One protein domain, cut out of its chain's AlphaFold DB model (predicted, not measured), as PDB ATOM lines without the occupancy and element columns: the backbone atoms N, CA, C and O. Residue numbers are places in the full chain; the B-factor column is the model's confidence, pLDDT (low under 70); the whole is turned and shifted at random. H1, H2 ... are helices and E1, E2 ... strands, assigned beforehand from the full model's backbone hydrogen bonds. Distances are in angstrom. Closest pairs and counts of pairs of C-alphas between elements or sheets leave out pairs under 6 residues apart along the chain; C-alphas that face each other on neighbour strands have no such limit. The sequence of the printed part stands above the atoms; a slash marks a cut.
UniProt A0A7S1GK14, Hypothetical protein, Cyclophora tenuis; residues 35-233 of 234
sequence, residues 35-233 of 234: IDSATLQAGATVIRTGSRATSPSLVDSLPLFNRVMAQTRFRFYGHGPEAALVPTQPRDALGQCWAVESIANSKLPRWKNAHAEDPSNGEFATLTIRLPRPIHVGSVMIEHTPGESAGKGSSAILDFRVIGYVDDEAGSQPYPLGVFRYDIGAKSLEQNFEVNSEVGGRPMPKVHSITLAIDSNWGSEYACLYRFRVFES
ATOM      1  N   ILE A  35      27.764  14.366  -1.389       86.81
ATOM      2  CA  ILE A  35      29.103  13.781  -1.241       86.81
ATOM      3  C   ILE A  35      30.128  14.713  -1.891       86.81
ATOM      4  O   ILE A  35      30.153  14.874  -3.112       86.81
ATOM      5  N   ASP A  36      30.995  15.295  -1.068       94.19
ATOM      6  CA  ASP A  36      32.129  16.101  -1.512       94.19
ATOM      7  C   ASP A  36      33.229  15.200  -2.093       94.19
ATOM      8  O   ASP A  36      33.868  14.429  -1.380       94.19
ATOM      9  N   SER A  37      33.464  15.290  -3.400       95.62
ATOM     10  CA  SER A  37      34.512  14.529  -4.091       95.62
ATOM     11  C   SER A  37      35.895  15.178  -3.993       95.62
ATOM     12  O   SER A  37      36.879  14.550  -4.377       95.62
ATOM     13  N   ALA A  38      35.988  16.418  -3.502       97.12
ATOM     14  CA  ALA A  38      37.248  17.139  -3.327       97.12
ATOM     15  C   ALA A  38      37.880  16.924  -1.946       97.12
ATOM     16  O   ALA A  38      39.048  17.264  -1.752       97.12
ATOM     17  N   THR A  39      37.145  16.343  -0.992       94.88
ATOM     18  CA  THR A  39      37.662  16.102   0.358       94.88
ATOM     19  C   THR A  39      38.779  15.061   0.372       94.88
ATOM     20  O   THR A  39      38.689  13.999  -0.256       94.88
ATOM     21  N   LEU A  40      39.823  15.322   1.162       94.81
ATOM     22  CA  LEU A  40      40.922  14.366   1.355       94.81
ATOM     23  C   LEU A  40      40.428  13.031   1.926       94.81
ATOM     24  O   LEU A  40      41.003  11.982   1.642       94.81
ATOM     25  N   GLN A  41      39.346  13.053   2.710       90.12
ATOM     26  CA  GLN A  41      38.763  11.847   3.305       90.12
ATOM     27  C   GLN A  41      38.128  10.919   2.262       90.12
ATOM     28  O   GLN A  41      38.116   9.706   2.457       90.12
ATOM     29  N   ALA A  42      37.658  11.467   1.137       89.62
ATOM     30  CA  ALA A  42      37.137  10.688   0.019       89.62
ATOM     31  C   ALA A  42      38.252  10.139  -0.885       89.62
ATOM     32  O   ALA A  42      37.967   9.357  -1.788       89.62
ATOM     33  N   GLY A  43      39.513  10.523  -0.646       95.00
ATOM     34  CA  GLY A  43      40.674  10.113  -1.437       95.00
ATOM     35  C   GLY A  43      41.135  11.144  -2.469       95.00
ATOM     36  O   GLY A  43      41.981  10.818  -3.300       95.00
ATOM     37  N   ALA A  44      40.611  12.373  -2.432       97.44
ATOM     38  CA  ALA A  44      41.142  13.453  -3.253       97.44
ATOM     39  C   ALA A  44      42.568  13.830  -2.820       97.44
ATOM     40  O   ALA A  44      42.934  13.712  -1.649       97.44
ATOM     41  N   THR A  45      43.381  14.317  -3.756       98.06
ATOM     42  CA  THR A  45      44.763  14.738  -3.469       98.06
ATOM     43  C   THR A  45      45.136  16.006  -4.221       98.06
ATOM     44  O   THR A  45      44.711  16.205  -5.354       98.06
ATOM     45  N   VAL A  46      45.987  16.841  -3.625       98.00
ATOM     46  CA  VAL A  46      46.527  18.042  -4.277       98.00
ATOM     47  C   VAL A  46      47.571  17.655  -5.329       98.00
ATOM     48  O   VAL A  46      48.539  16.957  -5.019       98.00
ATOM     49  N   ILE A  47      47.432  18.171  -6.550       96.44
ATOM     50  CA  ILE A  47      48.434  18.031  -7.615       96.44
ATOM     51  C   ILE A  47      49.509  19.099  -7.407       96.44
ATOM     52  O   ILE A  47      49.224  20.297  -7.387       96.44
ATOM     53  N   ARG A  48      50.762  18.667  -7.222       92.56
ATOM     54  CA  ARG A  48      51.902  19.532  -6.843       92.56
ATOM     55  C   ARG A  48      52.956  19.691  -7.940       92.56
ATOM     56  O   ARG A  48      53.941  20.400  -7.746       92.56
ATOM     57  N   THR A  49      52.775  19.014  -9.068       90.00
ATOM     58  CA  THR A  49      53.723  18.965 -10.186       90.00
ATOM     59  C   THR A  49      52.998  19.179 -11.510       90.00
ATOM     60  O   THR A  49      51.789  18.998 -11.582       90.00
ATOM     61  N   GLY A  50      53.737  19.551 -12.558       88.31
ATOM     62  CA  GLY A  50      53.171  19.840 -13.880       88.31
ATOM     63  C   GLY A  50      52.899  21.330 -14.113       88.31
ATOM     64  O   GLY A  50      53.116  22.162 -13.234       88.31
ATOM     65  N   SER A  51      52.438  21.672 -15.318       87.06
ATOM     66  CA  SER A  51      52.161  23.058 -15.743       87.06
ATOM     67  C   SER A  51      50.956  23.697 -15.041       87.06
ATOM     68  O   SER A  51      50.800  24.918 -15.052       87.06
ATOM     69  N   ARG A  52      50.110  22.867 -14.425       91.12
ATOM     70  CA  ARG A  52      48.878  23.255 -13.722       91.12
ATOM     71  C   ARG A  52      48.922  22.860 -12.249       91.12
ATOM     72  O   ARG A  52      47.893  22.587 -11.641       91.12
ATOM     73  N   ALA A  53      50.127  22.771 -11.685       92.25
ATOM     74  CA  ALA A  53      50.329  22.450 -10.280       92.25
ATOM     75  C   ALA A  53      49.614  23.443  -9.348       92.25
ATOM     76  O   ALA A  53      49.368  24.598  -9.680       92.25
ATOM     77  N   THR A  54      49.314  23.007  -8.134       94.31
ATOM     78  CA  THR A  54      48.801  23.907  -7.105       94.31
ATOM     79  C   THR A  54      49.864  24.926  -6.711       94.31
ATOM     80  O   THR A  54      51.024  24.579  -6.475       94.31
ATOM     81  N   SER A  55      49.451  26.187  -6.623       92.31
ATOM     82  CA  SER A  55      50.287  27.298  -6.204       92.31
ATOM     83  C   SER A  55      50.829  27.081  -4.786       92.31
ATOM     84  O   SER A  55      50.165  26.483  -3.936       92.31
ATOM     85  N   PRO A  56      52.051  27.551  -4.508       90.75
ATOM     86  CA  PRO A  56      52.658  27.420  -3.190       90.75
ATOM     87  C   PRO A  56      51.879  28.224  -2.145       90.75
ATOM     88  O   PRO A  56      51.404  29.326  -2.423       90.75
ATOM     89  N   SER A  57      51.788  27.703  -0.923       91.31
ATOM     90  CA  SER A  57      51.206  28.453   0.189       91.31
ATOM     91  C   SER A  57      52.124  29.594   0.631       91.31
ATOM     92  O   SER A  57      53.343  29.532   0.473       91.31
ATOM     93  N   LEU A  58      51.566  30.585   1.329       87.94
ATOM     94  CA  LEU A  58      52.331  31.643   1.999       87.94
ATOM     95  C   LEU A  58      53.395  31.070   2.962       87.94
ATOM     96  O   LEU A  58      54.495  31.601   3.082       87.94
ATOM     97  N   VAL A  59      53.112  29.937   3.617       84.81
ATOM     98  CA  VAL A  59      54.086  29.257   4.489       84.81
ATOM     99  C   VAL A  59      55.292  28.689   3.719       84.81
ATOM    100  O   VAL A  59      56.387  28.578   4.275       84.81
ATOM    101  N   ASP A  60      55.136  28.387   2.426       83.88
ATOM    102  CA  ASP A  60      56.204  27.840   1.581       83.88
ATOM    103  C   ASP A  60      57.192  28.914   1.103       83.88
ATOM    104  O   ASP A  60      58.334  28.586   0.758       83.88
ATOM    105  N   SER A  61      56.790  30.192   1.116       79.81
ATOM    106  CA  SER A  61      57.641  31.335   0.753       79.81
ATOM    107  C   SER A  61      58.499  31.852   1.918       79.81
ATOM    108  O   SER A  61      59.346  32.730   1.734       79.81
ATOM    109  N   LEU A  62      58.338  31.283   3.119       82.31
ATOM    110  CA  LEU A  62      59.082  31.696   4.306       82.31
ATOM    111  C   LEU A  62      60.591  31.380   4.212       82.31
ATOM    112  O   LEU A  62      60.995  30.395   3.585       82.31
ATOM    113  N   PRO A  63      61.452  32.152   4.909       85.44
ATOM    114  CA  PRO A  63      62.867  31.820   5.057       85.44
ATOM    115  C   PRO A  63      63.069  30.406   5.617       85.44
ATOM    116  O   PRO A  63      62.279  29.946   6.441       85.44
ATOM    117  N   LEU A  64      64.162  29.736   5.226       86.19
ATOM    118  CA  LEU A  64      64.425  28.330   5.572       86.19
ATOM    119  C   LEU A  64      64.280  28.044   7.075       86.19
ATOM    120  O   LEU A  64      63.655  27.057   7.444       86.19
ATOM    121  N   PHE A  65      64.796  28.928   7.935       87.12
ATOM    122  CA  PHE A  65      64.661  28.784   9.386       87.12
ATOM    123  C   PHE A  65      63.191  28.747   9.831       87.12
ATOM    124  O   PHE A  65      62.795  27.856  10.576       87.12
ATOM    125  N   ASN A  66      62.358  29.659   9.325       85.50
ATOM    126  CA  ASN A  66      60.931  29.693   9.649       85.50
ATOM    127  C   ASN A  66      60.204  28.460   9.102       85.50
ATOM    128  O   ASN A  66      59.350  27.917   9.793       85.50
ATOM    129  N   ARG A  67      60.578  27.976   7.910       82.25
ATOM    130  CA  ARG A  67      60.029  26.732   7.343       82.25
ATOM    131  C   ARG A  67      60.356  25.518   8.207       82.25
ATOM    132  O   ARG A  67      59.470  24.713   8.469       82.25
ATOM    133  N   VAL A  68      61.594  25.413   8.697       85.25
ATOM    134  CA  VAL A  68      61.988  24.349   9.634       85.25
ATOM    135  C   VAL A  68      61.174  24.456  10.923       85.25
ATOM    136  O   VAL A  68      60.576  23.468  11.329       85.25
ATOM    137  N   MET A  69      61.060  25.653  11.508       87.38
ATOM    138  CA  MET A  69      60.250  25.880  12.715       87.38
ATOM    139  C   MET A  69      58.762  25.547  12.515       87.38
ATOM    140  O   MET A  69      58.117  25.065  13.450       87.38
ATOM    141  N   ALA A  70      58.229  25.786  11.309       81.88
ATOM    142  CA  ALA A  70      56.881  25.394  10.904       81.88
ATOM    143  C   ALA A  70      56.733  23.869  10.866       81.88
ATOM    144  O   ALA A  70      55.840  23.302  11.494       81.88
ATOM    145  N   GLN A  71      57.652  23.198  10.172       81.25
ATOM    146  CA  GLN A  71      57.632  21.752   9.974       81.25
ATOM    147  C   GLN A  71      57.815  20.983  11.290       81.25
ATOM    148  O   GLN A  71      57.162  19.964  11.506       81.25
ATOM    149  N   THR A  72      58.649  21.489  12.201       84.75
ATOM    150  CA  THR A  72      58.847  20.915  13.541       84.75
ATOM    151  C   THR A  72      57.762  21.328  14.540       84.75
ATOM    152  O   THR A  72      57.880  21.008  15.719       84.75
ATOM    153  N   ARG A  73      56.719  22.050  14.102       81.62
ATOM    154  CA  ARG A  73      55.593  22.528  14.929       81.62
ATOM    155  C   ARG A  73      56.001  23.410  16.116       81.62
ATOM    156  O   ARG A  73      55.242  23.543  17.072       81.62
ATOM    157  N   PHE A  74      57.172  24.047  16.058       84.88
ATOM    158  CA  PHE A  74      57.586  25.019  17.078       84.88
ATOM    159  C   PHE A  74      56.952  26.395  16.856       84.88
ATOM    160  O   PHE A  74      56.833  27.173  17.800       84.88
ATOM    161  N   ARG A  75      56.568  26.719  15.615       81.38
ATOM    162  CA  ARG A  75      55.842  27.946  15.271       81.38
ATOM    163  C   ARG A  75      54.792  27.653  14.214       81.38
ATOM    164  O   ARG A  75      55.086  27.001  13.221       81.38
ATOM    165  N   PHE A  76      53.585  28.160  14.414       80.12
ATOM    166  CA  PHE A  76      52.539  28.098  13.403       80.12
ATOM    167  C   PHE A  76      52.634  29.318  12.484       80.12
ATOM    168  O   PHE A  76      52.746  30.444  12.964       80.12
ATOM    169  N   TYR A  77      52.595  29.083  11.174       78.75
ATOM    170  CA  TYR A  77      52.704  30.132  10.157       78.75
ATOM    171  C   TYR A  77      51.603  30.076   9.082       78.75
ATOM    172  O   TYR A  77      51.605  30.904   8.178       78.75
ATOM    173  N   GLY A  78      50.679  29.114   9.163       84.44
ATOM    174  CA  GLY A  78      49.619  28.903   8.176       84.44
ATOM    175  C   GLY A  78      49.533  27.453   7.701       84.44
ATOM    176  O   GLY A  78      50.294  26.593   8.152       84.44
ATOM    177  N   HIS A  79      48.601  27.196   6.783       89.75
ATOM    178  CA  HIS A  79      48.324  25.860   6.260       89.75
ATOM    179  C   HIS A  79      48.703  25.684   4.779       89.75
ATOM    180  O   HIS A  79      48.815  26.637   3.999       89.75
ATOM    181  N   GLY A  80      48.898  24.418   4.400       92.44
ATOM    182  CA  GLY A  80      49.008  23.974   3.012       92.44
ATOM    183  C   GLY A  80      47.671  24.041   2.255       92.44
ATOM    184  O   GLY A  80      46.635  24.282   2.881       92.44
ATOM    185  N   PRO A  81      47.674  23.780   0.936       95.25
ATOM    186  CA  PRO A  81      46.453  23.674   0.129       95.25
ATOM    187  C   PRO A  81      45.476  22.610   0.636       95.25
ATOM    188  O   PRO A  81      44.274  22.739   0.439       95.25
ATOM    189  N   GLU A  82      45.964  21.603   1.362       95.12
ATOM    190  CA  GLU A  82      45.143  20.597   2.036       95.12
ATOM    191  C   GLU A  82      44.086  21.193   2.968       95.12
ATOM    192  O   GLU A  82      43.028  20.591   3.122       95.12
ATOM    193  N   ALA A  83      44.344  22.357   3.575       93.94
ATOM    194  CA  ALA A  83      43.363  22.998   4.447       93.94
ATOM    195  C   ALA A  83      42.078  23.383   3.708       93.94
ATOM    196  O   ALA A  83      41.020  23.341   4.315       93.94
ATOM    197  N   ALA A  84      42.153  23.674   2.404       95.81
ATOM    198  CA  ALA A  84      40.977  23.966   1.592       95.81
ATOM    199  C   ALA A  84      40.145  22.715   1.242       95.81
ATOM    200  O   ALA A  84      39.059  22.846   0.684       95.81
ATOM    201  N   LEU A  85      40.647  21.512   1.534       95.69
ATOM    202  CA  LEU A  85      40.041  20.227   1.157       95.69
ATOM    203  C   LEU A  85      39.607  19.404   2.376       95.69
ATOM    204  O   LEU A  85      39.350  18.204   2.267       95.69
ATOM    205  N   VAL A  86      39.576  20.017   3.558       91.06
ATOM    206  CA  VAL A  86      39.122  19.378   4.792       91.06
ATOM    207  C   VAL A  86      38.143  20.292   5.521       91.06
ATOM    208  O   VAL A  86      38.258  21.513   5.419       91.06
ATOM    209  N   PRO A  87      37.186  19.733   6.277       84.00
ATOM    210  CA  PRO A  87      36.295  20.541   7.094       84.00
ATOM    211  C   PRO A  87      37.078  21.361   8.122       84.00
ATOM    212  O   PRO A  87      37.909  20.824   8.859       84.00
ATOM    213  N   THR A  88      36.765  22.650   8.214       79.81
ATOM    214  CA  THR A  88      37.238  23.510   9.298       79.81
ATOM    215  C   THR A  88      36.604  23.058  10.617       79.81
ATOM    216  O   THR A  88      35.387  22.868  10.693       79.81
ATOM    217  N   GLN A  89      37.414  22.847  11.661       75.75
ATOM    218  CA  GLN A  89      36.920  22.411  12.972       75.75
ATOM    219  C   GLN A  89      37.455  23.306  14.104       75.75
ATOM    220  O   GLN A  89      38.673  23.346  14.326       75.75
ATOM    221  N   PRO A  90      36.566  23.977  14.872       77.44
ATOM    222  CA  PRO A  90      35.112  24.144  14.645       77.44
ATOM    223  C   PRO A  90      34.797  24.886  13.327       77.44
ATOM    224  O   PRO A  90      35.689  25.532  12.790       77.44
ATOM    225  N   ARG A  91      33.555  24.810  12.809       68.44
ATOM    226  CA  ARG A  91      33.163  25.356  11.481       68.44
ATOM    227  C   ARG A  91      33.534  26.831  11.266       68.44
ATOM    228  O   ARG A  91      33.767  27.249  10.141       68.44
ATOM    229  N   ASP A  92      33.657  27.589  12.346       69.44
ATOM    230  CA  ASP A  92      33.875  29.035  12.334       69.44
ATOM    231  C   ASP A  92      35.307  29.396  12.781       69.44
ATOM    232  O   ASP A  92      35.608  30.545  13.116       69.44
ATOM    233  N   ALA A  93      36.212  28.408  12.823       78.12
ATOM    234  CA  ALA A  93      37.584  28.617  13.261       78.12
ATOM    235  C   ALA A  93      38.341  29.528  12.288       78.12
ATOM    236  O   ALA A  93      38.608  29.183  11.136       78.12
ATOM    237  N   LEU A  94      38.750  30.689  12.792       81.94
ATOM    238  CA  LEU A  94      39.536  31.649  12.027       81.94
ATOM    239  C   LEU A  94      40.951  31.116  11.756       81.94
ATOM    240  O   LEU A  94      41.588  30.516  12.624       81.94
ATOM    241  N   GLY A  95      41.467  31.392  10.559       79.88
ATOM    242  CA  GLY A  95      42.861  31.131  10.182       79.88
ATOM    243  C   GLY A  95      43.174  29.694   9.752       79.88
ATOM    244  O   GLY A  95      44.305  29.423   9.353       79.88
ATOM    245  N   GLN A  96      42.191  28.792   9.769       87.62
ATOM    246  CA  GLN A  96      42.304  27.429   9.241       87.62
ATOM    247  C   GLN A  96      42.043  27.387   7.724       87.62
ATOM    248  O   GLN A  96      41.171  26.667   7.251       87.62
ATOM    249  N   CYS A  97      42.782  28.191   6.957       91.75
ATOM    250  CA  CYS A  97      42.624  28.294   5.508       91.75
ATOM    251  C   CYS A  97      43.939  28.073   4.769       91.75
ATOM    252  O   CYS A  97      45.034  28.268   5.313       91.75
ATOM    253  N   TRP A  98      43.826  27.735   3.490       95.06
ATOM    254  CA  TRP A  98      44.947  27.828   2.573       95.06
ATOM    255  C   TRP A  98      45.189  29.296   2.205       95.06
ATOM    256  O   TRP A  98      44.379  29.917   1.516       95.06
ATOM    257  N   ALA A  99      46.303  29.849   2.689       93.44
ATOM    258  CA  ALA A  99      46.718  31.215   2.394       93.44
ATOM    259  C   ALA A  99      47.723  31.242   1.237       93.44
ATOM    260  O   ALA A  99      48.738  30.539   1.282       93.44
ATOM    261  N   VAL A 100      47.470  32.085   0.238       92.50
ATOM    262  CA  VAL A 100      48.275  32.193  -0.985       92.50
ATOM    263  C   VAL A 100      48.499  33.655  -1.373       92.50
ATOM    264  O   VAL A 100      47.599  34.487  -1.258       92.50
ATOM    265  N   GLU A 101      49.717  33.983  -1.803       90.38
ATOM    266  CA  GLU A 101      50.055  35.299  -2.359       90.38
ATOM    267  C   GLU A 101      49.793  35.319  -3.863       90.38
ATOM    268  O   GLU A 101      49.899  34.290  -4.531       90.38
ATOM    269  N   SER A 102      49.528  36.508  -4.407       87.75
ATOM    270  CA  SER A 102      49.463  36.690  -5.857       87.75
ATOM    271  C   SER A 102      50.749  36.193  -6.525       87.75
ATOM    272  O   SER A 102      51.855  36.520  -6.081       87.75
ATOM    273  N   ILE A 103      50.612  35.478  -7.644       81.19
ATOM    274  CA  ILE A 103      51.737  35.054  -8.493       81.19
ATOM    275  C   ILE A 103      52.656  36.236  -8.845       81.19
ATOM    276  O   ILE A 103      53.876  36.064  -8.881       81.19
ATOM    277  N   ALA A 104      52.103  37.441  -9.032       77.75
ATOM    278  CA  ALA A 104      52.873  38.653  -9.317       77.75
ATOM    279  C   ALA A 104      53.794  39.082  -8.157       77.75
ATOM    280  O   ALA A 104      54.855  39.656  -8.394       77.75
ATOM    281  N   ASN A 105      53.411  38.774  -6.916       77.88
ATOM    282  CA  ASN A 105      54.139  39.140  -5.699       77.88
ATOM    283  C   ASN A 105      54.980  37.985  -5.125       77.88
ATOM    284  O   ASN A 105      55.775  38.198  -4.207       77.88
ATOM    285  N   SER A 106      54.832  36.769  -5.662       73.81
ATOM    286  CA  SER A 106      55.519  35.573  -5.174       73.81
ATOM    287  C   SER A 106      57.041  35.701  -5.294       73.81
ATOM    288  O   SER A 106      57.603  35.855  -6.380       73.81
ATOM    289  N   LYS A 107      57.733  35.555  -4.159       72.69
ATOM    290  CA  LYS A 107      59.209  35.547  -4.076       72.69
ATOM    291  C   LYS A 107      59.832  34.224  -4.527       72.69
ATOM    292  O   LYS A 107      61.058  34.084  -4.519       72.69
ATOM    293  N   LEU A 108      59.014  33.223  -4.851       70.50
ATOM    294  CA  LEU A 108      59.507  31.913  -5.253       70.50
ATOM    295  C   LEU A 108      60.089  31.962  -6.674       70.50
ATOM    296  O   LEU A 108      59.641  32.752  -7.506       70.50
ATOM    297  N   PRO A 109      61.107  31.132  -6.975       63.47
ATOM    298  CA  PRO A 109      61.714  31.093  -8.298       63.47
ATOM    299  C   PRO A 109      60.665  30.888  -9.392       63.47
ATOM    300  O   PRO A 109      59.786  30.041  -9.255       63.47
ATOM    301  N   ARG A 110      60.815  31.589 -10.519       58.34
ATOM    302  CA  ARG A 110      59.861  31.558 -11.640       58.34
ATOM    303  C   ARG A 110      59.562  30.143 -12.170       58.34
ATOM    304  O   ARG A 110      58.469  29.911 -12.659       58.34
ATOM    305  N   TRP A 111      60.482  29.183 -12.010       57.22
ATOM    306  CA  TRP A 111      60.267  27.767 -12.363       57.22
ATOM    307  C   TRP A 111      59.342  27.006 -11.397       57.22
ATOM    308  O   TRP A 111      58.749  26.010 -11.789       57.22
ATOM    309  N   LYS A 112      59.214  27.458 -10.142       58.56
ATOM    310  CA  LYS A 112      58.177  26.988  -9.208       58.56
ATOM    311  C   LYS A 112      56.837  27.681  -9.444       58.56
ATOM    312  O   LYS A 112      55.809  27.130  -9.087       58.56
ATOM    313  N   ASN A 113      56.869  28.851 -10.078       57.47
ATOM    314  CA  ASN A 113      55.701  29.570 -10.572       57.47
ATOM    315  C   ASN A 113      55.487  29.263 -12.066       57.47
ATOM    316  O   ASN A 113      55.240  30.195 -12.830       57.47
ATOM    317  N   ALA A 114      55.647  28.005 -12.506       50.53
ATOM    318  CA  ALA A 114      55.575  27.576 -13.915       50.53
ATOM    319  C   ALA A 114      54.156  27.684 -14.530       50.53
ATOM    320  O   ALA A 114      53.715  26.812 -15.270       50.53
ATOM    321  N   HIS A 115      53.454  28.775 -14.223       55.22
ATOM    322  CA  HIS A 115      52.052  29.045 -14.491       55.22
ATOM    323  C   HIS A 115      51.804  30.070 -15.598       55.22
ATOM    324  O   HIS A 115      50.657  30.269 -15.977       55.22
ATOM    325  N   ALA A 116      52.838  30.726 -16.125       53.59
ATOM    326  CA  ALA A 116      52.645  31.981 -16.852       53.59
ATOM    327  C   ALA A 116      52.041  31.864 -18.270       53.59
ATOM    328  O   ALA A 116      51.801  32.898 -18.881       53.59
ATOM    329  N   GLU A 117      51.806  30.662 -18.810       67.56
ATOM    330  CA  GLU A 117      51.360  30.505 -20.210       67.56
ATOM    331  C   GLU A 117      50.139  29.592 -20.408       67.56
ATOM    332  O   GLU A 117      49.613  29.532 -21.518       67.56
ATOM    333  N   ASP A 118      49.646  28.907 -19.367       85.06
ATOM    334  CA  ASP A 118      48.430  28.097 -19.505       85.06
ATOM    335  C   ASP A 118      47.193  28.918 -19.110       85.06
ATOM    336  O   ASP A 118      47.102  29.342 -17.955       85.06
ATOM    337  N   PRO A 119      46.216  29.111 -20.014       87.44
ATOM    338  CA  PRO A 119      45.005  29.868 -19.710       87.44
ATOM    339  C   PRO A 119      44.149  29.215 -18.622       87.44
ATOM    340  O   PRO A 119      43.258  29.868 -18.095       87.44
ATOM    341  N   SER A 120      44.383  27.949 -18.277       90.69
ATOM    342  CA  SER A 120      43.663  27.233 -17.217       90.69
ATOM    343  C   SER A 120      44.210  27.531 -15.818       90.69
ATOM    344  O   SER A 120      43.590  27.136 -14.837       90.69
ATOM    345  N   ASN A 121      45.354  28.214 -15.710       92.88
ATOM    346  CA  ASN A 121      45.865  28.708 -14.435       92.88
ATOM    347  C   ASN A 121      45.169  30.019 -14.054       92.88
ATOM    348  O   ASN A 121      44.804  30.816 -14.921       92.88
ATOM    349  N   GLY A 122      45.000  30.238 -12.751       92.62
ATOM    350  CA  GLY A 122      44.479  31.496 -12.223       92.62
ATOM    351  C   GLY A 122      45.517  32.612 -12.269       92.62
ATOM    352  O   GLY A 122      46.710  32.359 -12.088       92.62
ATOM    353  N   GLU A 123      45.064  33.848 -12.483       91.25
ATOM    354  CA  GLU A 123      45.942  35.030 -12.474       91.25
ATOM    355  C   GLU A 123      46.523  35.321 -11.080       91.25
ATOM    356  O   GLU A 123      47.660  35.786 -10.947       91.25
ATOM    357  N   PHE A 124      45.760  35.018 -10.026       92.81
ATOM    358  CA  PHE A 124      46.173  35.205  -8.641       92.81
ATOM    359  C   PHE A 124      46.836  33.948  -8.081       92.81
ATOM    360  O   PHE A 124      47.937  34.037  -7.537       92.81
ATOM    361  N   ALA A 125      46.167  32.798  -8.191       94.44
ATOM    362  CA  ALA A 125      46.620  31.506  -7.683       94.44
ATOM    363  C   ALA A 125      45.868  30.348  -8.355       94.44
ATOM    364  O   ALA A 125      44.795  30.518  -8.921       94.44
ATOM    365  N   THR A 126      46.413  29.140  -8.259       95.44
ATOM    366  CA  THR A 126      45.819  27.926  -8.834       95.44
ATOM    367  C   THR A 126      45.749  26.833  -7.773       95.44
ATOM    368  O   THR A 126      46.761  26.542  -7.141       95.44
ATOM    369  N   LEU A 127      44.585  26.215  -7.573       97.69
ATOM    370  CA  LEU A 127      44.433  24.968  -6.816       97.69
ATOM    371  C   LEU A 127      44.004  23.873  -7.778       97.69
ATOM    372  O   LEU A 127      42.927  23.952  -8.355       97.69
ATOM    373  N   THR A 128      44.819  22.838  -7.916       98.06
ATOM    374  CA  THR A 128      44.509  21.697  -8.775       98.06
ATOM    375  C   THR A 128      44.513  20.429  -7.943       98.06
ATOM    376  O   THR A 128      45.481  20.132  -7.240       98.06
ATOM    377  N   ILE A 129      43.428  19.670  -8.037       98.50
ATOM    378  CA  ILE A 129      43.232  18.444  -7.274       98.50
ATOM    379  C   ILE A 129      42.919  17.280  -8.207       98.50
ATOM    380  O   ILE A 129      42.260  17.434  -9.235       98.50
ATOM    381  N   ARG A 130      43.369  16.099  -7.803       98.62
ATOM    382  CA  ARG A 130      42.905  14.814  -8.308       98.62
ATOM    383  C   ARG A 130      41.714  14.378  -7.472       98.62
ATOM    384  O   ARG A 130      41.807  14.346  -6.246       98.62
ATOM    385  N   LEU A 131      40.627  14.040  -8.144       98.44
ATOM    386  CA  LEU A 131      39.443  13.436  -7.550       98.44
ATOM    387  C   LEU A 131      39.691  11.935  -7.329       98.44
ATOM    388  O   LEU A 131      40.503  11.343  -8.034       98.44
ATOM    389  N   PRO A 132      38.989  11.275  -6.396       97.25
ATOM    390  CA  PRO A 132      39.192   9.847  -6.133       97.25
ATOM    391  C   PRO A 132      38.760   8.935  -7.292       97.25
ATOM    392  O   PRO A 132      39.149   7.769  -7.353       97.25
ATOM    393  N   ARG A 133      37.915   9.450  -8.191       97.56
ATOM    394  CA  ARG A 133      37.468   8.793  -9.421       97.56
ATOM    395  C   ARG A 133      36.996   9.840 -10.434       97.56
ATOM    396  O   ARG A 133      36.656  10.951 -10.026       97.56
ATOM    397  N   PRO A 134      36.880   9.489 -11.724       98.12
ATOM    398  CA  PRO A 134      36.233  10.354 -12.702       98.12
ATOM    399  C   PRO A 134      34.741  10.569 -12.388       98.12
ATOM    400  O   PRO A 134      34.009   9.590 -12.192       98.12
ATOM    401  N   ILE A 135      34.279  11.824 -12.396       96.94
ATOM    402  CA  ILE A 135      32.881  12.208 -12.113       96.94
ATOM    403  C   ILE A 135      32.335  13.197 -13.147       96.94
ATOM    404  O   ILE A 135      33.104  13.930 -13.771       96.94
ATOM    405  N   HIS A 136      31.012  13.254 -13.304       96.94
ATOM    406  CA  HIS A 136      30.358  14.397 -13.950       96.94
ATOM    407  C   HIS A 136      30.156  15.486 -12.901       96.94
ATOM    408  O   HIS A 136      29.401  15.288 -11.960       96.94
ATOM    409  N   VAL A 137      30.850  16.615 -13.008       97.44
ATOM    410  CA  VAL A 137      30.710  17.693 -12.018       97.44
ATOM    411  C   VAL A 137      29.361  18.383 -12.223       97.44
ATOM    412  O   VAL A 137      29.049  18.781 -13.341       97.44
ATOM    413  N   GLY A 138      28.570  18.506 -11.157       96.50
ATOM    414  CA  GLY A 138      27.288  19.220 -11.156       96.50
ATOM    415  C   GLY A 138      27.399  20.619 -10.557       96.50
ATOM    416  O   GLY A 138      26.875  21.586 -11.111       96.50
ATOM    417  N   SER A 139      28.144  20.756  -9.462       97.31
ATOM    418  CA  SER A 139      28.417  22.055  -8.852       97.31
ATOM    419  C   SER A 139      29.709  22.047  -8.043       97.31
ATOM    420  O   SER A 139      30.278  20.996  -7.728       97.31
ATOM    421  N   VAL A 140      30.175  23.242  -7.699       97.88
ATOM    422  CA  VAL A 140      31.247  23.447  -6.724       97.88
ATOM    423  C   VAL A 140      30.775  24.362  -5.609       97.88
ATOM    424  O   VAL A 140      29.885  25.183  -5.812       97.88
ATOM    425  N   MET A 141      31.401  24.267  -4.442       96.62
ATOM    426  CA  MET A 141      31.096  25.148  -3.318       96.62
ATOM    427  C   MET A 141      32.359  25.766  -2.746       96.62
ATOM    428  O   MET A 141      33.380  25.093  -2.596       96.62
ATOM    429  N   ILE A 142      32.270  27.058  -2.441       95.44
ATOM    430  CA  ILE A 142      33.332  27.847  -1.821       95.44
ATOM    431  C   ILE A 142      32.851  28.330  -0.464       95.44
ATOM    432  O   ILE A 142      31.709  28.775  -0.334       95.44
ATOM    433  N   GLU A 143      33.746  28.285   0.518       91.12
ATOM    434  CA  GLU A 143      33.474  28.775   1.865       91.12
ATOM    435  C   GLU A 143      34.483  29.815   2.315       91.12
ATOM    436  O   GLU A 143      35.676  29.743   1.994       91.12
ATOM    437  N   HIS A 144      33.997  30.752   3.124       88.31
ATOM    438  CA  HIS A 144      34.823  31.707   3.843       88.31
ATOM    439  C   HIS A 144      34.196  32.074   5.198       88.31
ATOM    440  O   HIS A 144      32.988  31.988   5.383       88.31
ATOM    441  N   THR A 145      35.006  32.516   6.162       79.69
ATOM    442  CA  THR A 145      34.536  32.862   7.517       79.69
ATOM    443  C   THR A 145      33.547  34.033   7.558       79.69
ATOM    444  O   THR A 145      33.678  34.952   6.742       79.69
ATOM    445  N   PRO A 146      32.639  34.072   8.561       64.31
ATOM    446  CA  PRO A 146      31.677  35.157   8.743       64.31
ATOM    447  C   PRO A 146      32.368  36.481   9.067       64.31
ATOM    448  O   PRO A 146      33.266  36.550   9.905       64.31
ATOM    449  N   GLY A 147      31.922  37.549   8.405       55.22
ATOM    450  CA  GLY A 147      32.530  38.881   8.465       55.22
ATOM    451  C   GLY A 147      32.296  39.680   9.754       55.22
ATOM    452  O   GLY A 147      32.780  40.806   9.839       55.22
ATOM    453  N   GLU A 148      31.581  39.155  10.756       48.84
ATOM    454  CA  GLU A 148      31.149  39.967  11.909       48.84
ATOM    455  C   GLU A 148      32.208  40.157  13.011       48.84
ATOM    456  O   GLU A 148      32.108  41.106  13.785       48.84
ATOM    457  N   SER A 149      33.265  39.338  13.077       47.03
ATOM    458  CA  SER A 149      34.333  39.486  14.092       47.03
ATOM    459  C   SER A 149      35.734  39.733  13.523       47.03
ATOM    460  O   SER A 149      36.651  40.086  14.266       47.03
ATOM    461  N   ALA A 150      35.903  39.647  12.202       46.53
ATOM    462  CA  ALA A 150      37.132  40.005  11.506       46.53
ATOM    463  C   ALA A 150      36.777  40.954  10.363       46.53
ATOM    464  O   ALA A 150      36.447  40.504   9.272       46.53
ATOM    465  N   GLY A 151      36.824  42.265  10.610       48.81
ATOM    466  CA  GLY A 151      36.421  43.331   9.681       48.81
ATOM    467  C   GLY A 151      37.197  43.443   8.357       48.81
ATOM    468  O   GLY A 151      37.424  44.557   7.900       48.81
ATOM    469  N   LYS A 152      37.622  42.337   7.738       60.34
ATOM    470  CA  LYS A 152      38.254  42.257   6.420       60.34
ATOM    471  C   LYS A 152      37.991  40.889   5.772       60.34
ATOM    472  O   LYS A 152      38.894  40.069   5.659       60.34
ATOM    473  N   GLY A 153      36.789  40.686   5.226       73.50
ATOM    474  CA  GLY A 153      36.541  39.662   4.191       73.50
ATOM    475  C   GLY A 153      37.361  39.878   2.904       73.50
ATOM    476  O   GLY A 153      37.227  39.120   1.954       73.50
ATOM    477  N   SER A 154      38.236  40.893   2.870       87.88
ATOM    478  CA  SER A 154      39.095  41.238   1.738       87.88
ATOM    479  C   SER A 154      40.049  40.117   1.315       87.88
ATOM    480  O   SER A 154      40.534  40.128   0.188       87.88
ATOM    481  N   SER A 155      40.356  39.169   2.213       91.06
ATOM    482  CA  SER A 155      41.167  37.984   1.901       91.06
ATOM    483  C   SER A 155      40.391  36.881   1.187       91.06
ATOM    484  O   SER A 155      41.016  35.938   0.709       91.06
ATOM    485  N   ALA A 156      39.062  36.953   1.121       93.25
ATOM    486  CA  ALA A 156      38.286  35.981   0.370       93.25
ATOM    487  C   ALA A 156      38.641  36.067  -1.117       93.25
ATOM    488  O   ALA A 156      38.923  37.153  -1.637       93.25
ATOM    489  N   ILE A 157      38.605  34.924  -1.802       95.81
ATOM    490  CA  ILE A 157      38.685  34.915  -3.263       95.81
ATOM    491  C   ILE A 157      37.498  35.694  -3.838       95.81
ATOM    492  O   ILE A 157      36.445  35.786  -3.204       95.81
ATOM    493  N   LEU A 158      37.686  36.284  -5.011       96.12
ATOM    494  CA  LEU A 158      36.671  37.083  -5.682       96.12
ATOM    495  C   LEU A 158      36.258  36.399  -6.979       96.12
ATOM    496  O   LEU A 158      35.291  35.644  -6.967       96.12
ATOM    497  N   ASP A 159      36.986  36.635  -8.066       98.12
ATOM    498  CA  ASP A 159      36.707  36.038  -9.366       98.12
ATOM    499  C   ASP A 159      37.537  34.759  -9.513       98.12
ATOM    500  O   ASP A 159      38.728  34.722  -9.174       98.12
ATOM    501  N   PHE A 160      36.896  33.692  -9.980       98.44
ATOM    502  CA  PHE A 160      37.542  32.402 -10.179       98.44
ATOM    503  C   PHE A 160      36.903  31.611 -11.316       98.44
ATOM    504  O   PHE A 160      35.759  31.832 -11.719       98.44
ATOM    505  N   ARG A 161      37.652  30.637 -11.821       98.25
ATOM    506  CA  ARG A 161      37.239  29.722 -12.879       98.25
ATOM    507  C   ARG A 161      37.421  28.290 -12.429       98.25
ATOM    508  O   ARG A 161      38.321  27.971 -11.654       98.25
ATOM    509  N   VAL A 162      36.569  27.422 -12.948       98.44
ATOM    510  CA  VAL A 162      36.625  25.986 -12.691       98.44
ATOM    511  C   VAL A 162      36.874  25.280 -14.013       98.44
ATOM    512  O   VAL A 162      36.154  25.497 -14.989       98.44
ATOM    513  N   ILE A 163      37.912  24.452 -14.056       98.06
ATOM    514  CA  ILE A 163      38.338  23.722 -15.250       98.06
ATOM    515  C   ILE A 163      38.514  22.252 -14.882       98.06
ATOM    516  O   ILE A 163      39.176  21.948 -13.897       98.06
ATOM    517  N   GLY A 164      37.941  21.341 -15.662       97.88
ATOM    518  CA  GLY A 164      38.105  19.900 -15.476       97.88
ATOM    519  C   GLY A 164      39.002  19.258 -16.535       97.88
ATOM    520  O   GLY A 164      39.134  19.774 -17.647       97.88
ATOM    521  N   TYR A 165      39.584  18.109 -16.202       98.06
ATOM    522  CA  TYR A 165      40.452  17.324 -17.083       98.06
ATOM    523  C   TYR A 165      40.083  15.847 -16.996       98.06
ATOM    524  O   TYR A 165      39.707  15.347 -15.937       98.06
ATOM    525  N   VAL A 166      40.178  15.136 -18.117       98.12
ATOM    526  CA  VAL A 166      39.802  13.714 -18.190       98.12
ATOM    527  C   VAL A 166      40.837  12.828 -17.491       98.12
ATOM    528  O   VAL A 166      40.474  11.786 -16.948       98.12
ATOM    529  N   ASP A 167      42.108  13.239 -17.481       97.94
ATOM    530  CA  ASP A 167      43.164  12.553 -16.733       97.94
ATOM    531  C   ASP A 167      43.266  13.014 -15.270       97.94
ATOM    532  O   ASP A 167      42.581  13.934 -14.828       97.94
ATOM    533  N   ASP A 168      44.110  12.328 -14.506       97.56
ATOM    534  CA  ASP A 168      44.306  12.505 -13.068       97.56
ATOM    535  C   ASP A 168      45.471  13.437 -12.701       97.56
ATOM    536  O   ASP A 168      45.742  13.646 -11.517       97.56
ATOM    537  N   GLU A 169      46.155  14.003 -13.694       96.06
ATOM    538  CA  GLU A 169      47.327  14.874 -13.520       96.06
ATOM    539  C   GLU A 169      47.096  16.290 -14.070       96.06
ATOM    540  O   GLU A 169      48.003  17.121 -14.057       96.06
ATOM    541  N   ALA A 170      45.879  16.576 -14.548       95.62
ATOM    542  CA  ALA A 170      45.549  17.818 -15.245       95.62
ATOM    543  C   ALA A 170      46.465  18.041 -16.458       95.62
ATOM    544  O   ALA A 170      46.892  19.163 -16.728       95.62
ATOM    545  N   GLY A 171      46.796  16.970 -17.184       94.19
ATOM    546  CA  GLY A 171      47.634  16.991 -18.384       94.19
ATOM    547  C   GLY A 171      46.832  17.112 -19.683       94.19
ATOM    548  O   GLY A 171      47.350  17.593 -20.692       94.19
ATOM    549  N   SER A 172      45.558  16.717 -19.658       95.69
ATOM    550  CA  SER A 172      44.708  16.614 -20.838       95.69
ATOM    551  C   SER A 172      44.224  17.979 -21.322       95.69
ATOM    552  O   SER A 172      44.534  19.032 -20.756       95.69
ATOM    553  N   GLN A 173      43.414  17.955 -22.383       94.62
ATOM    554  CA  GLN A 173      42.661  19.126 -22.815       94.62
ATOM    555  C   GLN A 173      41.778  19.652 -21.662       94.62
ATOM    556  O   GLN A 173      41.137  18.832 -20.994       94.62
ATOM    557  N   PRO A 174      41.741  20.980 -21.427       95.88
ATOM    558  CA  PRO A 174      40.884  21.588 -20.415       95.88
ATOM    559  C   PRO A 174      39.415  21.634 -20.857       95.88
ATOM    560  O   PRO A 174      39.109  21.981 -22.001       95.88
ATOM    561  N   TYR A 175      38.508  21.359 -19.919       96.81
ATOM    562  CA  TYR A 175      37.061  21.523 -20.068       96.81
ATOM    563  C   TYR A 175      36.573  22.656 -19.150       96.81
ATOM    564  O   TYR A 175      36.605  22.492 -17.929       96.81
ATOM    565  N   PRO A 176      36.151  23.816 -19.688       96.44
ATOM    566  CA  PRO A 176      35.739  24.962 -18.879       96.44
ATOM    567  C   PRO A 176      34.377  24.707 -18.220       96.44
ATOM    568  O   PRO A 176      33.327  24.830 -18.855       96.44
ATOM    569  N   LEU A 177      34.402  24.371 -16.932       97.00
ATOM    570  CA  LEU A 177      33.216  24.084 -16.128       97.00
ATOM    571  C   LEU A 177      32.478  25.370 -15.730       97.00
ATOM    572  O   LEU A 177      31.260  25.359 -15.643       97.00
ATOM    573  N   GLY A 178      33.167  26.499 -15.553       97.25
ATOM    574  CA  GLY A 178      32.487  27.777 -15.334       97.25
ATOM    575  C   GLY A 178      33.398  28.927 -14.923       97.25
ATOM    576  O   GLY A 178      34.588  28.737 -14.664       97.25
ATOM    577  N   VAL A 179      32.811  30.124 -14.881       98.19
ATOM    578  CA  VAL A 179      33.429  31.375 -14.418       98.19
ATOM    579  C   VAL A 179      32.488  31.986 -13.391       98.19
ATOM    580  O   VAL A 179      31.307  32.178 -13.678       98.19
ATOM    581  N   PHE A 180      32.998  32.273 -12.201       98.44
ATOM    582  CA  PHE A 180      32.185  32.607 -11.040       98.44
ATOM    583  C   PHE A 180      32.804  33.741 -10.230       98.44
ATOM    584  O   PHE A 180      33.973  34.094 -10.394       98.44
ATOM    585  N   ARG A 181      31.991  34.295  -9.328       97.81
ATOM    586  CA  ARG A 181      32.386  35.340  -8.392       97.81
ATOM    587  C   ARG A 181      31.825  35.032  -7.011       97.81
ATOM    588  O   ARG A 181      30.617  34.860  -6.875       97.81
ATOM    589  N   TYR A 182      32.687  34.974  -6.003       95.69
ATOM    590  CA  TYR A 182      32.291  34.778  -4.609       95.69
ATOM    591  C   TYR A 182      31.851  36.106  -3.978       95.69
ATOM    592  O   TYR A 182      32.587  37.094  -4.046       95.69
ATOM    593  N   ASP A 183      30.672  36.134  -3.348       92.88
ATOM    594  CA  ASP A 183      30.090  37.344  -2.754       92.88
ATOM    595  C   ASP A 183      30.252  37.389  -1.228       92.88
ATOM    596  O   ASP A 183      29.509  36.746  -0.492       92.88
ATOM    597  N   ILE A 184      31.175  38.207  -0.718       88.88
ATOM    598  CA  ILE A 184      31.353  38.384   0.737       88.88
ATOM    599  C   ILE A 184      30.150  39.046   1.436       88.88
ATOM    600  O   ILE A 184      30.101  39.052   2.663       88.88
ATOM    601  N   GLY A 185      29.210  39.630   0.684       85.12
ATOM    602  CA  GLY A 185      27.963  40.200   1.196       85.12
ATOM    603  C   GLY A 185      26.812  39.195   1.307       85.12
ATOM    604  O   GLY A 185      25.746  39.549   1.822       85.12
ATOM    605  N   ALA A 186      26.994  37.956   0.841       85.50
ATOM    606  CA  ALA A 186      25.972  36.923   0.930       85.50
ATOM    607  C   ALA A 186      25.684  36.527   2.389       85.50
ATOM    608  O   ALA A 186      26.551  36.558   3.260       85.50
ATOM    609  N   LYS A 187      24.443  36.102   2.658       77.06
ATOM    610  CA  LYS A 187      24.016  35.658   4.000       77.06
ATOM    611  C   LYS A 187      24.655  34.337   4.434       77.06
ATOM    612  O   LYS A 187      24.753  34.080   5.629       77.06
ATOM    613  N   SER A 188      25.001  33.488   3.469       80.56
ATOM    614  CA  SER A 188      25.630  32.191   3.704       80.56
ATOM    615  C   SER A 188      27.135  32.300   3.507       80.56
ATOM    616  O   SER A 188      27.602  32.928   2.557       80.56
ATOM    617  N   LEU A 189      27.873  31.639   4.395       79.75
ATOM    618  CA  LEU A 189      29.326  31.486   4.332       79.75
ATOM    619  C   LEU A 189      29.771  30.505   3.260       79.75
ATOM    620  O   LEU A 189      30.897  30.579   2.787       79.75
ATOM    621  N   GLU A 190      28.872  29.597   2.902       87.88
ATOM    622  CA  GLU A 190      29.056  28.590   1.874       87.88
ATOM    623  C   GLU A 190      28.215  29.006   0.660       87.88
ATOM    624  O   GLU A 190      27.007  29.248   0.782       87.88
ATOM    625  N   GLN A 191      28.844  29.122  -0.507       93.06
ATOM    626  CA  GLN A 191      28.183  29.478  -1.763       93.06
ATOM    627  C   GLN A 191      28.365  28.353  -2.769       93.06
ATOM    628  O   GLN A 191      29.493  27.945  -3.043       93.06
ATOM    629  N   ASN A 192      27.250  27.853  -3.299       95.69
ATOM    630  CA  ASN A 192      27.219  26.813  -4.319       95.69
ATOM    631  C   ASN A 192      27.116  27.440  -5.716       95.69
ATOM    632  O   ASN A 192      26.328  28.362  -5.928       95.69
ATOM    633  N   PHE A 193      27.877  26.904  -6.663       97.25
ATOM    634  CA  PHE A 193      27.982  27.378  -8.038       97.25
ATOM    635  C   PHE A 193      27.752  26.204  -8.988       97.25
ATOM    636  O   PHE A 193      28.558  25.273  -9.045       97.25
ATOM    637  N   GLU A 194      26.642  26.237  -9.723       97.19
ATOM    638  CA  GLU A 194      26.337  25.243 -10.754       97.19
ATOM    639  C   GLU A 194      27.310  25.380 -11.925       97.19
ATOM    640  O   GLU A 194      27.584  26.489 -12.390       97.19
ATOM    641  N   VAL A 195      27.847  24.254 -12.394       96.31
ATOM    642  CA  VAL A 195      28.773  24.246 -13.530       96.31
ATOM    643  C   VAL A 195      28.044  23.989 -14.845       96.31
ATOM    644  O   VAL A 195      26.945  23.440 -14.888       96.31
ATOM    645  N   ASN A 196      28.691  24.357 -15.947       93.38
ATOM    646  CA  ASN A 196      28.248  24.023 -17.290       93.38
ATOM    647  C   ASN A 196      28.151  22.501 -17.439       93.38
ATOM    648  O   ASN A 196      29.136  21.792 -17.237       93.38
ATOM    649  N   SER A 197      26.991  22.012 -17.867       89.56
ATOM    650  CA  SER A 197      26.753  20.594 -18.153       89.56
ATOM    651  C   SER A 197      27.116  20.196 -19.589       89.56
ATOM    652  O   SER A 197      27.188  19.005 -19.895       89.56
ATOM    653  N   GLU A 198      27.393  21.167 -20.469       90.31
ATOM    654  CA  GLU A 198      27.681  20.945 -21.890       90.31
ATOM    655  C   GLU A 198      28.821  21.827 -22.430       90.31
ATOM    656  O   GLU A 198      29.018  22.962 -21.998       90.31
ATOM    657  N   VAL A 199      29.541  21.324 -23.443       85.69
ATOM    658  CA  VAL A 199      30.523  22.076 -24.250       85.69
ATOM    659  C   VAL A 199      30.290  21.784 -25.722       85.69
ATOM    660  O   VAL A 199      30.349  20.635 -26.158       85.69
ATOM    661  N   GLY A 200      30.039  22.832 -26.508       84.62
ATOM    662  CA  GLY A 200      29.825  22.695 -27.952       84.62
ATOM    663  C   GLY A 200      28.612  21.823 -28.309       84.62
ATOM    664  O   GLY A 200      28.667  21.085 -29.292       84.62
ATOM    665  N   GLY A 201      27.551  21.871 -27.495       87.62
ATOM    666  CA  GLY A 201      26.323  21.086 -27.684       87.62
ATOM    667  C   GLY A 201      26.471  19.594 -27.375       87.62
ATOM    668  O   GLY A 201      25.709  18.778 -27.890       87.62
ATOM    669  N   ARG A 202      27.491  19.215 -26.596       89.25
ATOM    670  CA  ARG A 202      27.697  17.848 -26.104       89.25
ATOM    671  C   ARG A 202      27.806  17.851 -24.582       89.25
ATOM    672  O   ARG A 202      28.387  18.798 -24.054       89.25
ATOM    673  N   PRO A 203      27.350  16.788 -23.896       92.25
ATOM    674  CA  PRO A 203      27.543  16.647 -22.458       92.25
ATOM    675  C   PRO A 203      29.018  16.749 -22.062       92.25
ATOM    676  O   PRO A 203      29.892  16.233 -22.767       92.25
ATOM    677  N   MET A 204      29.286  17.383 -20.921       94.81
ATOM    678  CA  MET A 204      30.612  17.392 -20.308       94.81
ATOM    679  C   MET A 204      31.098  15.957 -20.059       94.81
ATOM    680  O   MET A 204      30.334  15.127 -19.548       94.81
ATOM    681  N   PRO A 205      32.363  15.633 -20.382       95.75
ATOM    682  CA  PRO A 205      32.920  14.334 -20.037       95.75
ATOM    683  C   PRO A 205      33.077  14.200 -18.521       95.75
ATOM    684  O   PRO A 205      33.059  15.184 -17.780       95.75
ATOM    685  N   LYS A 206      33.297  12.966 -18.062       97.62
ATOM    686  CA  LYS A 206      33.781  12.751 -16.699       97.62
ATOM    687  C   LYS A 206      35.198  13.293 -16.570       97.62
ATOM    688  O   LYS A 206      36.036  13.022 -17.430       97.62
ATOM    689  N   VAL A 207      35.455  14.003 -15.483       98.00
ATOM    690  CA  VAL A 207      36.762  14.589 -15.178       98.00
ATOM    691  C   VAL A 207      37.346  13.919 -13.944       98.00
ATOM    692  O   VAL A 207      36.612  13.592 -13.013       98.00
ATOM    693  N   HIS A 208      38.652  13.664 -13.960       98.44
ATOM    694  CA  HIS A 208      39.380  13.000 -12.880       98.44
ATOM    695  C   HIS A 208      40.296  13.966 -12.122       98.44
ATOM    696  O   HIS A 208      40.618  13.730 -10.960       98.44
ATOM    697  N   SER A 209      40.646  15.100 -12.723       98.56
ATOM    698  CA  SER A 209      41.224  16.229 -12.007       98.56
ATOM    699  C   SER A 209      40.480  17.523 -12.321       98.56
ATOM    700  O   SER A 209      39.779  17.649 -13.332       98.56
ATOM    701  N   ILE A 210      40.585  18.477 -11.401       98.50
ATOM    702  CA  ILE A 210      39.891  19.760 -11.464       98.50
ATOM    703  C   ILE A 210      40.806  20.868 -10.948       98.50
ATOM    704  O   ILE A 210      41.514  20.702  -9.953       98.50
ATOM    705  N   THR A 211      40.785  21.997 -11.641       98.38
ATOM    706  CA  THR A 211      41.485  23.227 -11.287       98.38
ATOM    707  C   THR A 211      40.471  24.285 -10.877       98.38
ATOM    708  O   THR A 211      39.574  24.630 -11.647       98.38
ATOM    709  N   LEU A 212      40.667  24.834  -9.683       98.56
ATOM    710  CA  LEU A 212      40.151  26.122  -9.247       98.56
ATOM    711  C   LEU A 212      41.212  27.188  -9.567       98.56
ATOM    712  O   LEU A 212      42.223  27.320  -8.873       98.56
ATOM    713  N   ALA A 213      40.985  27.928 -10.645       97.31
ATOM    714  CA  ALA A 213      41.811  29.050 -11.067       97.31
ATOM    715  C   ALA A 213      41.295  30.323 -10.392       97.31
ATOM    716  O   ALA A 213      40.225  30.816 -10.730       97.31
ATOM    717  N   ILE A 214      42.031  30.829  -9.406       97.56
ATOM    718  CA  ILE A 214      41.690  32.047  -8.670       97.56
ATOM    719  C   ILE A 214      42.300  33.223  -9.428       97.56
ATOM    720  O   ILE A 214      43.521  33.295  -9.575       97.56
ATOM    721  N   ASP A 215      41.465  34.150  -9.882       96.31
ATOM    722  CA  ASP A 215      41.900  35.284 -10.699       96.31
ATOM    723  C   ASP A 215      42.014  36.573  -9.873       96.31
ATOM    724  O   ASP A 215      42.875  37.410 -10.140       96.31
ATOM    725  N   SER A 216      41.215  36.727  -8.812       95.75
ATOM    726  CA  SER A 216      41.256  37.915  -7.953       95.75
ATOM    727  C   SER A 216      40.810  37.631  -6.510       95.75
ATOM    728  O   SER A 216      40.305  36.554  -6.181       95.75
ATOM    729  N   ASN A 217      41.005  38.607  -5.620       95.19
ATOM    730  CA  ASN A 217      40.475  38.612  -4.253       95.19
ATOM    731  C   ASN A 217      39.787  39.954  -3.945       95.19
ATOM    732  O   ASN A 217      39.790  40.877  -4.762       95.19
ATOM    733  N   TRP A 218      39.220  40.089  -2.750       93.50
ATOM    734  CA  TRP A 218      38.508  41.295  -2.313       93.50
ATOM    735  C   TRP A 218      39.427  42.443  -1.822       93.50
ATOM    736  O   TRP A 218      39.025  43.256  -0.987       93.50
ATOM    737  N   GLY A 219      40.659  42.541  -2.337       90.94
ATOM    738  CA  GLY A 219      41.577  43.665  -2.097       90.94
ATOM    739  C   GLY A 219      42.616  43.448  -0.990       90.94
ATOM    740  O   GLY A 219      43.118  44.415  -0.420       90.94
ATOM    741  N   SER A 220      42.925  42.194  -0.656       90.50
ATOM    742  CA  SER A 220      43.988  41.824   0.292       90.50
ATOM    743  C   SER A 220      45.305  41.499  -0.427       90.50
ATOM    744  O   SER A 220      45.311  41.133  -1.598       90.50
ATOM    745  N   GLU A 221      46.436  41.565   0.277       88.94
ATOM    746  CA  GLU A 221      47.745  41.153  -0.268       88.94
ATOM    747  C   GLU A 221      47.841  39.635  -0.508       88.94
ATOM    748  O   GLU A 221      48.610  39.173  -1.351       88.94
ATOM    749  N   TYR A 222      47.029  38.863   0.213       90.81
ATOM    750  CA  TYR A 222      46.910  37.412   0.096       90.81
ATOM    751  C   TYR A 222      45.439  36.998   0.025       90.81
ATOM    752  O   TYR A 222      44.561  37.689   0.554       90.81
ATOM    753  N   ALA A 223      45.178  35.857  -0.607       93.25
ATOM    754  CA  ALA A 223      43.892  35.176  -0.567       93.25
ATOM    755  C   ALA A 223      43.910  34.047   0.475       93.25
ATOM    756  O   ALA A 223      44.951  33.444   0.724       93.25
ATOM    757  N   CYS A 224      42.762  33.775   1.087       92.94
ATOM    758  CA  CYS A 224      42.550  32.747   2.102       92.94
ATOM    759  C   CYS A 224      41.333  31.918   1.679       92.94
ATOM    760  O   CYS A 224      40.205  32.403   1.701       92.94
ATOM    761  N   LEU A 225      41.574  30.683   1.239       95.19
ATOM    762  CA  LEU A 225      40.528  29.741   0.840       95.19
ATOM    763  C   LEU A 225      40.273  28.767   1.992       95.19
ATOM    764  O   LEU A 225      41.153  27.971   2.324       95.19
ATOM    765  N   TYR A 226      39.096  28.853   2.617       93.19
ATOM    766  CA  TYR A 226      38.739  27.976   3.739       93.19
ATOM    767  C   TYR A 226      38.318  26.600   3.262       93.19
ATOM    768  O   TYR A 226      38.825  25.609   3.772       93.19
ATOM    769  N   ARG A 227      37.427  26.535   2.268       94.00
ATOM    770  CA  ARG A 227      36.986  25.254   1.730       94.00
ATOM    771  C   ARG A 227      36.582  25.346   0.268       94.00
ATOM    772  O   ARG A 227      35.956  26.319  -0.152       94.00
ATOM    773  N   PHE A 228      36.945  24.312  -0.482       97.31
ATOM    774  CA  PHE A 228      36.513  24.051  -1.844       97.31
ATOM    775  C   PHE A 228      35.942  22.636  -1.912       97.31
ATOM    776  O   PHE A 228      36.643  21.672  -1.603       97.31
ATOM    777  N   ARG A 229      34.674  22.522  -2.308       96.94
ATOM    778  CA  ARG A 229      33.977  21.241  -2.478       96.94
ATOM    779  C   ARG A 229      33.586  21.041  -3.933       96.94
ATOM    780  O   ARG A 229      33.292  22.009  -4.637       96.94
ATOM    781  N   VAL A 230      33.537  19.785  -4.364       97.69
ATOM    782  CA  VAL A 230      33.116  19.408  -5.721       97.69
ATOM    783  C   VAL A 230      32.052  18.329  -5.625       97.69
ATOM    784  O   VAL A 230      32.290  17.279  -5.028       97.69
ATOM    785  N   PHE A 231      30.898  18.568  -6.239       96.50
ATOM    786  CA  PHE A 231      29.758  17.660  -6.198       96.50
ATOM    787  C   PHE A 231      29.496  17.052  -7.574       96.50
ATOM    788  O   PHE A 231      29.564  17.734  -8.601       96.50
ATOM    789  N   GLU A 232      29.205  15.753  -7.596       94.44
ATOM    790  CA  GLU A 232      28.796  15.049  -8.812       94.44
ATOM    791  C   GLU A 232      27.348  15.419  -9.177       94.44
ATOM    792  O   GLU A 232      26.505  15.593  -8.296       94.44
ATOM    793  N   SER A 233      27.057  15.556 -10.471       89.38
ATOM    794  CA  SER A 233      25.696  15.728 -10.978       89.38
ATOM    795  C   SER A 233      24.873  14.474 -10.677       89.38
ATOM    796  O   SER A 233      25.336  13.367 -10.966       89.38
TER     797      SER A 233
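AT A GLANCE: This is residues 35 to 233 of the 234 residues of the protein "Hypothetical protein" of Cyclophora tenuis (UniProt A0A7S1GK14). With little regular structure, the domain is a sandwich of two antiparallel sheets, E2 E7 E4 E5 and E6 E3 E9, wound with E1 and E8 as a jelly roll, with H1 and H2 at one end. Of 199 printed residues, 76 are in named elements, H1 to H3, then E1 to E9, a mixed class. It is compact, radius of gyration of the C-alphas 16.2 A, spanning 52 by 40 by 30 A.

IN THESE COORDINATES: H1, residues 58-61, begins at C-alpha (52.331, 31.643, 1.999); H2 is 64-71, H3 81-85. E1 is 98-101, E2 125-135, 24.1 A long, E3 137-143, E4 159-165, E5 175-181, E6 190-194, E7 207-214, E8 222-225 and E9 227-232, ending at C-alpha (28.796, 15.049, -8.812).

HOW THE PARTS SIT: E2 and E7 have N 127 and O 212 within hydrogen-bond range, 2.9 A. H3 has 0 of 1 O i to N i+4 pairs within range, 2 of 2 to N i+3.

THE WHOLE: There is no cut; pLDDT is under 70 at residues 91-92, 109-117 and 146-152. The link E1 to E2 is long.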